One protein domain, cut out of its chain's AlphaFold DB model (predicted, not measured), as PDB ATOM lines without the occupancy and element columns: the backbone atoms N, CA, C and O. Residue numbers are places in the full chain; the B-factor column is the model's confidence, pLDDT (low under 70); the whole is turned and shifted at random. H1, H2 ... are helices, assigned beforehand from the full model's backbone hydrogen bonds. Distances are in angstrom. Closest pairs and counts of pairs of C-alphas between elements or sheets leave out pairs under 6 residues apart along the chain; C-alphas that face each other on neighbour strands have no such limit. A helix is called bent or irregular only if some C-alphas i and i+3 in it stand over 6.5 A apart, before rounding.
ATOM      1  N   GLU A 119      43.140  24.317  -9.125       90.06
ATOM      2  CA  GLU A 119      42.315  25.502  -8.883       90.06
ATOM      3  C   GLU A 119      41.312  25.747 -10.011       90.06
ATOM      4  O   GLU A 119      40.155  26.071  -9.750       90.06
ATOM      5  N   ASP A 120      41.720  25.537 -11.259       88.38
ATOM      6  CA  ASP A 120      40.850  25.733 -12.419       88.38
ATOM      7  C   ASP A 120      39.842  24.590 -12.565       88.38
ATOM      8  O   ASP A 120      38.672  24.821 -12.896       88.38
ATOM      9  N   LEU A 121      40.243  23.370 -12.195       88.62
ATOM     10  CA  LEU A 121      39.315  22.251 -12.065       88.62
ATOM     11  C   LEU A 121      38.245  22.539 -11.001       88.62
ATOM     12  O   LEU A 121      37.058  22.324 -11.250       88.62
ATOM     13  N   ARG A 122      38.640  23.079  -9.838       91.00
ATOM     14  CA  ARG A 122      37.706  23.479  -8.771       91.00
ATOM     15  C   ARG A 122      36.723  24.541  -9.250       91.00
ATOM     16  O   ARG A 122      35.525  24.326  -9.124       91.00
ATOM     17  N   LYS A 123      37.197  25.608  -9.902       92.62
ATOM     18  CA  LYS A 123      36.321  26.642 -10.490       92.62
ATOM     19  C   LYS A 123      35.296  26.043 -11.456       92.62
ATOM     20  O   LYS A 123      34.128  26.426 -11.433       92.62
ATOM     21  N   THR A 124      35.713  25.081 -12.281       91.00
ATOM     22  CA  THR A 124      34.834  24.402 -13.246       91.00
ATOM     23  C   THR A 124      33.767  23.549 -12.551       91.00
ATOM     24  O   THR A 124      32.594  23.563 -12.941       91.00
ATOM     25  N   LEU A 125      34.148  22.824 -11.496       92.19
ATOM     26  CA  LEU A 125      33.230  22.019 -10.688       92.19
ATOM     27  C   LEU A 125      32.245  22.886  -9.897       92.19
ATOM     28  O   LEU A 125      31.049  22.588  -9.898       92.19
ATOM     29  N   ASP A 126      32.718  23.969  -9.285       94.06
ATOM     30  CA  ASP A 126      31.892  24.916  -8.536       94.06
ATOM     31  C   ASP A 126      30.878  25.591  -9.460       94.06
ATOM     32  O   ASP A 126      29.678  25.578  -9.182       94.06
ATOM     33  N   TRP A 127      31.330  26.081 -10.621       94.94
ATOM     34  CA  TRP A 127      30.444  26.633 -11.645       94.94
ATOM     35  C   TRP A 127      29.384  25.621 -12.073       94.94
ATOM     36  O   TRP A 127      28.196  25.935 -12.096       94.94
ATOM     37  N   SER A 128      29.785  24.382 -12.360       94.44
ATOM     38  CA  SER A 128      28.834  23.346 -12.745       94.44
ATOM     39  C   SER A 128      27.823  23.081 -11.641       94.44
ATOM     40  O   SER A 128      26.639  22.956 -11.941       94.44
ATOM     41  N   THR A 129      28.262  23.003 -10.385       93.19
ATOM     42  CA  THR A 129      27.403  22.767  -9.212       93.19
ATOM     43  C   THR A 129      26.394  23.894  -9.014       93.19
ATOM     44  O   THR A 129      25.242  23.613  -8.696       93.19
ATOM     45  N   LEU A 130      26.781  25.141  -9.294       93.56
ATOM     46  CA  LEU A 130      25.866  26.284  -9.320       93.56
ATOM     47  C   LEU A 130      24.818  26.165 -10.436       93.56
ATOM     48  O   LEU A 130      23.652  26.465 -10.200       93.56
ATOM     49  N   GLN A 131      25.211  25.715 -11.633       92.94
ATOM     50  CA  GLN A 131      24.284  25.544 -12.761       92.94
ATOM     51  C   GLN A 131      23.308  24.376 -12.562       92.94
ATOM     52  O   GLN A 131      22.145  24.467 -12.939       92.94
ATOM     53  N   CYS A 132      23.774  23.272 -11.974       92.06
ATOM     54  CA  CYS A 132      22.970  22.073 -11.745       92.06
ATOM     55  C   CYS A 132      23.150  21.563 -10.301       92.06
ATOM     56  O   CYS A 132      23.953  20.653 -10.052       92.06
ATOM     57  N   PRO A 133      22.422  22.132  -9.329       90.38
ATOM     58  CA  PRO A 133      22.522  21.726  -7.930       90.38
ATOM     59  C   PRO A 133      22.172  20.244  -7.711       90.38
ATOM     60  O   PRO A 133      21.355  19.672  -8.428       90.38
ATOM     61  N   SER A 134      22.769  19.604  -6.701       85.62
ATOM     62  CA  SER A 134      22.624  18.152  -6.478       85.62
ATOM     63  C   SER A 134      21.189  17.696  -6.191       85.62
ATOM     64  O   SER A 134      20.825  16.573  -6.523       85.62
ATOM     65  N   ASN A 135      20.339  18.572  -5.652       86.81
ATOM     66  CA  ASN A 135      18.923  18.275  -5.415       86.81
ATOM     67  C   ASN A 135      18.095  18.141  -6.709       86.81
ATOM     68  O   ASN A 135      16.915  17.809  -6.645       86.81
ATOM     69  N   TRP A 136      18.674  18.411  -7.883       85.88
ATOM     70  CA  TRP A 136      18.028  18.132  -9.166       85.88
ATOM     71  C   TRP A 136      18.051  16.644  -9.526       85.88
ATOM     72  O   TRP A 136      17.186  16.215 -10.279       85.88
ATOM     73  N   LEU A 137      18.977  15.848  -8.970       80.81
ATOM     74  CA  LEU A 137      18.998  14.395  -9.201       80.81
ATOM     75  C   LEU A 137      17.808  13.673  -8.559       80.81
ATOM     76  O   LEU A 137      17.443  12.585  -8.989       80.81
ATOM     77  N   GLU A 138      17.215  14.272  -7.531       84.38
ATOM     78  CA  GLU A 138      16.082  13.708  -6.793       84.38
ATOM     79  C   GLU A 138      14.732  14.080  -7.424       84.38
ATOM     80  O   GLU A 138      13.684  13.633  -6.961       84.38
ATOM     81  N   LYS A 139      14.739  14.912  -8.472       84.38
ATOM     82  CA  LYS A 139      13.531  15.384  -9.151       84.38
ATOM     83  C   LYS A 139      13.310  14.616 -10.443       84.38
ATOM     84  O   LYS A 139      14.235  14.389 -11.216       84.38
ATOM     85  N   GLU A 140      12.052  14.292 -10.713       83.56
ATOM     86  CA  GLU A 140      11.657  13.764 -12.011       83.56
ATOM     87  C   GLU A 140      11.660  14.901 -13.043       83.56
ATOM     88  O   GLU A 140      10.922  15.882 -12.926       83.56
ATOM     89  N   LEU A 141      12.549  14.801 -14.031       84.88
ATOM     90  CA  LEU A 141      12.690  15.785 -15.102       84.88
ATOM     91  C   LEU A 141      11.842  15.342 -16.295       84.88
ATOM     92  O   LEU A 141      12.239  14.457 -17.049       84.88
ATOM     93  N   ALA A 142      10.669  15.956 -16.457       82.38
ATOM     94  CA  ALA A 142       9.748  15.646 -17.554       82.38
ATOM     95  C   ALA A 142      10.150  16.297 -18.892       82.38
ATOM     96  O   ALA A 142       9.762  15.822 -19.958       82.38
ATOM     97  N   ASP A 143      10.917  17.386 -18.836       92.00
ATOM     98  CA  ASP A 143      11.363  18.125 -20.012       92.00
ATOM     99  C   ASP A 143      12.703  17.593 -20.546       92.00
ATOM    100  O   ASP A 143      13.682  17.457 -19.805       92.00
ATOM    101  N   VAL A 144      12.747  17.312 -21.851       92.25
ATOM    102  CA  VAL A 144      13.900  16.696 -22.526       92.25
ATOM    103  C   VAL A 144      15.092  17.646 -22.570       92.25
ATOM    104  O   VAL A 144      16.230  17.203 -22.390       92.25
ATOM    105  N   ASP A 145      14.854  18.942 -22.761       92.19
ATOM    106  CA  ASP A 145      15.926  19.937 -22.821       92.19
ATOM    107  C   ASP A 145      16.588  20.098 -21.449       92.19
ATOM    108  O   ASP A 145      17.819  20.069 -21.330       92.19
ATOM    109  N   THR A 146      15.775  20.155 -20.394       89.25
ATOM    110  CA  THR A 146      16.243  20.174 -19.005       89.25
ATOM    111  C   THR A 146      16.994  18.889 -18.645       89.25
ATOM    112  O   THR A 146      18.073  18.950 -18.051       89.25
ATOM    113  N   LEU A 147      16.491  17.718 -19.050       91.25
ATOM    114  CA  LEU A 147      17.175  16.438 -18.846       91.25
ATOM    115  C   LEU A 147      18.539  16.412 -19.546       91.25
ATOM    116  O   LEU A 147      19.539  16.008 -18.953       91.25
ATOM    117  N   HIS A 148      18.601  16.867 -20.796       93.12
ATOM    118  CA  HIS A 148      19.837  16.914 -21.565       93.12
ATOM    119  C   HIS A 148      20.859  17.882 -20.955       93.12
ATOM    120  O   HIS A 148      22.053  17.572 -20.893       93.12
ATOM    121  N   PHE A 149      20.402  19.036 -20.463       93.19
ATOM    122  CA  PHE A 149      21.230  19.995 -19.738       93.19
ATOM    123  C   PHE A 149      21.831  19.376 -18.468       93.19
ATOM    124  O   PHE A 149      23.049  19.400 -18.280       93.19
ATOM    125  N   VAL A 150      21.005  18.737 -17.638       92.62
ATOM    126  CA  VAL A 150      21.453  18.059 -16.411       92.62
ATOM    127  C   VAL A 150      22.433  16.933 -16.733       92.62
ATOM    128  O   VAL A 150      23.512  16.866 -16.144       92.62
ATOM    129  N   ALA A 151      22.117  16.093 -17.721       92.50
ATOM    130  CA  ALA A 151      22.980  14.997 -18.149       92.50
ATOM    131  C   ALA A 151      24.363  15.489 -18.606       92.50
ATOM    132  O   ALA A 151      25.375  14.897 -18.232       92.50
ATOM    133  N   LYS A 152      24.434  16.606 -19.345       94.00
ATOM    134  CA  LYS A 152      25.704  17.243 -19.737       94.00
ATOM    135  C   LYS A 152      26.542  17.655 -18.529       94.00
ATOM    136  O   LYS A 152      27.738  17.363 -18.486       94.00
ATOM    137  N   HIS A 153      25.931  18.303 -17.539       94.19
ATOM    138  CA  HIS A 153      26.635  18.730 -16.329       94.19
ATOM    139  C   HIS A 153      27.121  17.543 -15.490       94.19
ATOM    140  O   HIS A 153      28.261  17.561 -15.016       94.19
ATOM    141  N   LEU A 154      26.301  16.499 -15.343       91.19
ATOM    142  CA  LEU A 154      26.673  15.275 -14.628       91.19
ATOM    143  C   LEU A 154      27.805  14.526 -15.332       91.19
ATOM    144  O   LEU A 154      28.777  14.139 -14.684       91.19
ATOM    145  N   MET A 155      27.719  14.390 -16.657       91.69
ATOM    146  CA  MET A 155      28.777  13.801 -17.473       91.69
ATOM    147  C   MET A 155      30.084  14.573 -17.282       91.69
ATOM    148  O   MET A 155      31.095  13.969 -16.940       91.69
ATOM    149  N   MET A 156      30.066  15.905 -17.399       91.81
ATOM    150  CA  MET A 156      31.258  16.732 -17.190       91.81
ATOM    151  C   MET A 156      31.882  16.502 -15.806       91.81
ATOM    152  O   MET A 156      33.085  16.276 -15.725       91.81
ATOM    153  N   ARG A 157      31.089  16.474 -14.724       91.44
ATOM    154  CA  ARG A 157      31.608  16.222 -13.362       91.44
ATOM    155  C   ARG A 157      32.213  14.827 -13.208       91.44
ATOM    156  O   ARG A 157      33.266  14.689 -12.592       91.44
ATOM    157  N   ALA A 158      31.578  13.806 -13.784       89.88
ATOM    158  CA  ALA A 158      32.110  12.447 -13.781       89.88
ATOM    159  C   ALA A 158      33.445  12.361 -14.545       89.88
ATOM    160  O   ALA A 158      34.393  11.733 -14.072       89.88
ATOM    161  N   PHE A 159      33.547  13.045 -15.688       87.19
ATOM    162  CA  PHE A 159      34.788  13.146 -16.457       87.19
ATOM    163  C   PHE A 159      35.855  13.987 -15.762       87.19
ATOM    164  O   PHE A 159      37.026  13.662 -15.872       87.19
ATOM    165  N   ALA A 160      35.491  15.029 -15.021       87.19
ATOM    166  CA  ALA A 160      36.440  15.828 -14.252       87.19
ATOM    167  C   ALA A 160      37.127  15.000 -13.151       87.19
ATOM    168  O   ALA A 160      38.333  15.130 -12.943       87.19
ATOM    169  N   ALA A 161      36.386  14.102 -12.493       80.94
ATOM    170  CA  ALA A 161      36.929  13.228 -11.453       80.94
ATOM    171  C   ALA A 161      37.939  12.197 -11.992       80.94
ATOM    172  O   ALA A 161      38.926  11.901 -11.321       80.94
ATOM    173  N   SER A 162      37.724  11.660 -13.199       79.75
ATOM    174  CA  SER A 162      38.642  10.701 -13.838       79.75
ATOM    175  C   SER A 162      39.736  11.376 -14.673       79.75
ATOM    176  O   SER A 162      40.869  10.902 -14.734       79.75
ATOM    177  N   GLY A 163      39.406  12.511 -15.285       75.00
ATOM    178  CA  GLY A 163      40.265  13.319 -16.139       75.00
ATOM    179  C   GLY A 163      41.358  14.054 -15.378       75.00
ATOM    180  O   GLY A 163      42.387  14.332 -15.980       75.00
ATOM    181  N   PHE A 164      41.206  14.279 -14.066       67.94
ATOM    182  CA  PHE A 164      42.263  14.841 -13.216       67.94
ATOM    183  C   PHE A 164      43.610  14.128 -13.428       67.94
ATOM    184  O   PHE A 164      44.617  14.781 -13.661       67.94
ATOM    185  N   VAL A 165      43.625  12.791 -13.494       66.62
ATOM    186  CA  VAL A 165      44.862  12.007 -13.689       66.62
ATOM    187  C   VAL A 165      45.529  12.275 -15.046       66.62
ATOM    188  O   VAL A 165      46.746  12.184 -15.174       66.62
ATOM    189  N   ILE A 166      44.738  12.600 -16.069       68.81
ATOM    190  CA  ILE A 166      45.224  12.867 -17.428       68.81
ATOM    191  C   ILE A 166      45.616  14.340 -17.577       68.81
ATOM    192  O   ILE A 166      46.580  14.651 -18.272       68.81
ATOM    193  N   TRP A 167      44.867  15.237 -16.936       67.44
ATOM    194  CA  TRP A 167      45.003  16.678 -17.084       67.44
ATOM    195  C   TRP A 167      46.000  17.303 -16.119       67.44
ATOM    196  O   TRP A 167      46.410  18.413 -16.391       67.44
ATOM    197  N   THR A 168      46.427  16.649 -15.037       61.50
ATOM    198  CA  THR A 168      47.412  17.228 -14.098       61.50
ATOM    199  C   THR A 168      48.800  16.587 -14.177       61.50
ATOM    200  O   THR A 168      49.553  16.651 -13.206       61.50
ATOM    201  N   ARG A 169      49.112  15.913 -15.290       59.62
ATOM    202  CA  ARG A 169      50.433  15.332 -15.585       59.62
ATOM    203  C   ARG A 169      51.444  16.413 -15.952       59.62
ATOM    204  O   ARG A 169      52.613  16.264 -15.534       59.62
TER     205      ARG A 169
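What this domain is: This is residues 119 to 169 of the 169 residues of an uncharacterized protein of Phlebia centrifuga (UniProt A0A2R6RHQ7). Two helices, H1 and the longer H2, lie side by side and run opposite ways as a helical hairpin, and a long loop of residues 132 to 143 joins them at one end. The printed part has 51 residues with two named helices, H1 then H2, and no named strand; the class is all helix. The whole is loose, a rod of 41 by 16 by 16 A with a radius of gyration of the C-alphas of 12.3 A.

Where its parts are: H1, residues 119 to 131, begins at C-alpha 119 (42.315, 25.502, -8.883) and measures 18.4 A from first to last C-alpha. H2, residues 144 to 167, measures 31.6 A and ends at C-alpha 167 (45.003, 16.678, -17.084). H2 has a kink of 47 degrees near residue 161; it is neither bent nor irregular, but only just: C-alphas 162 and 165 are 6.4 A apart.

How they stand to each other: H1 and H2 touch, H2 with residues 153 to 160 alone; their closest C-alphas, those of Ser 128 and His 153, are 6.2 A apart. They form a helical hairpin, at a shallow tilt of 15 degrees, opposite ways. Every O i to N i+4 pair is within hydrogen-bond range in H1, and 18 of 20 are in H2.

The domain as a whole: The two C-alphas farthest apart, those of Ala 142 and Arg 169, are 40.7 A apart. The printed part has no cut, and the link from H1 to H2 is long, with 12 residues. Residues 164 to 169 have pLDDT under 70.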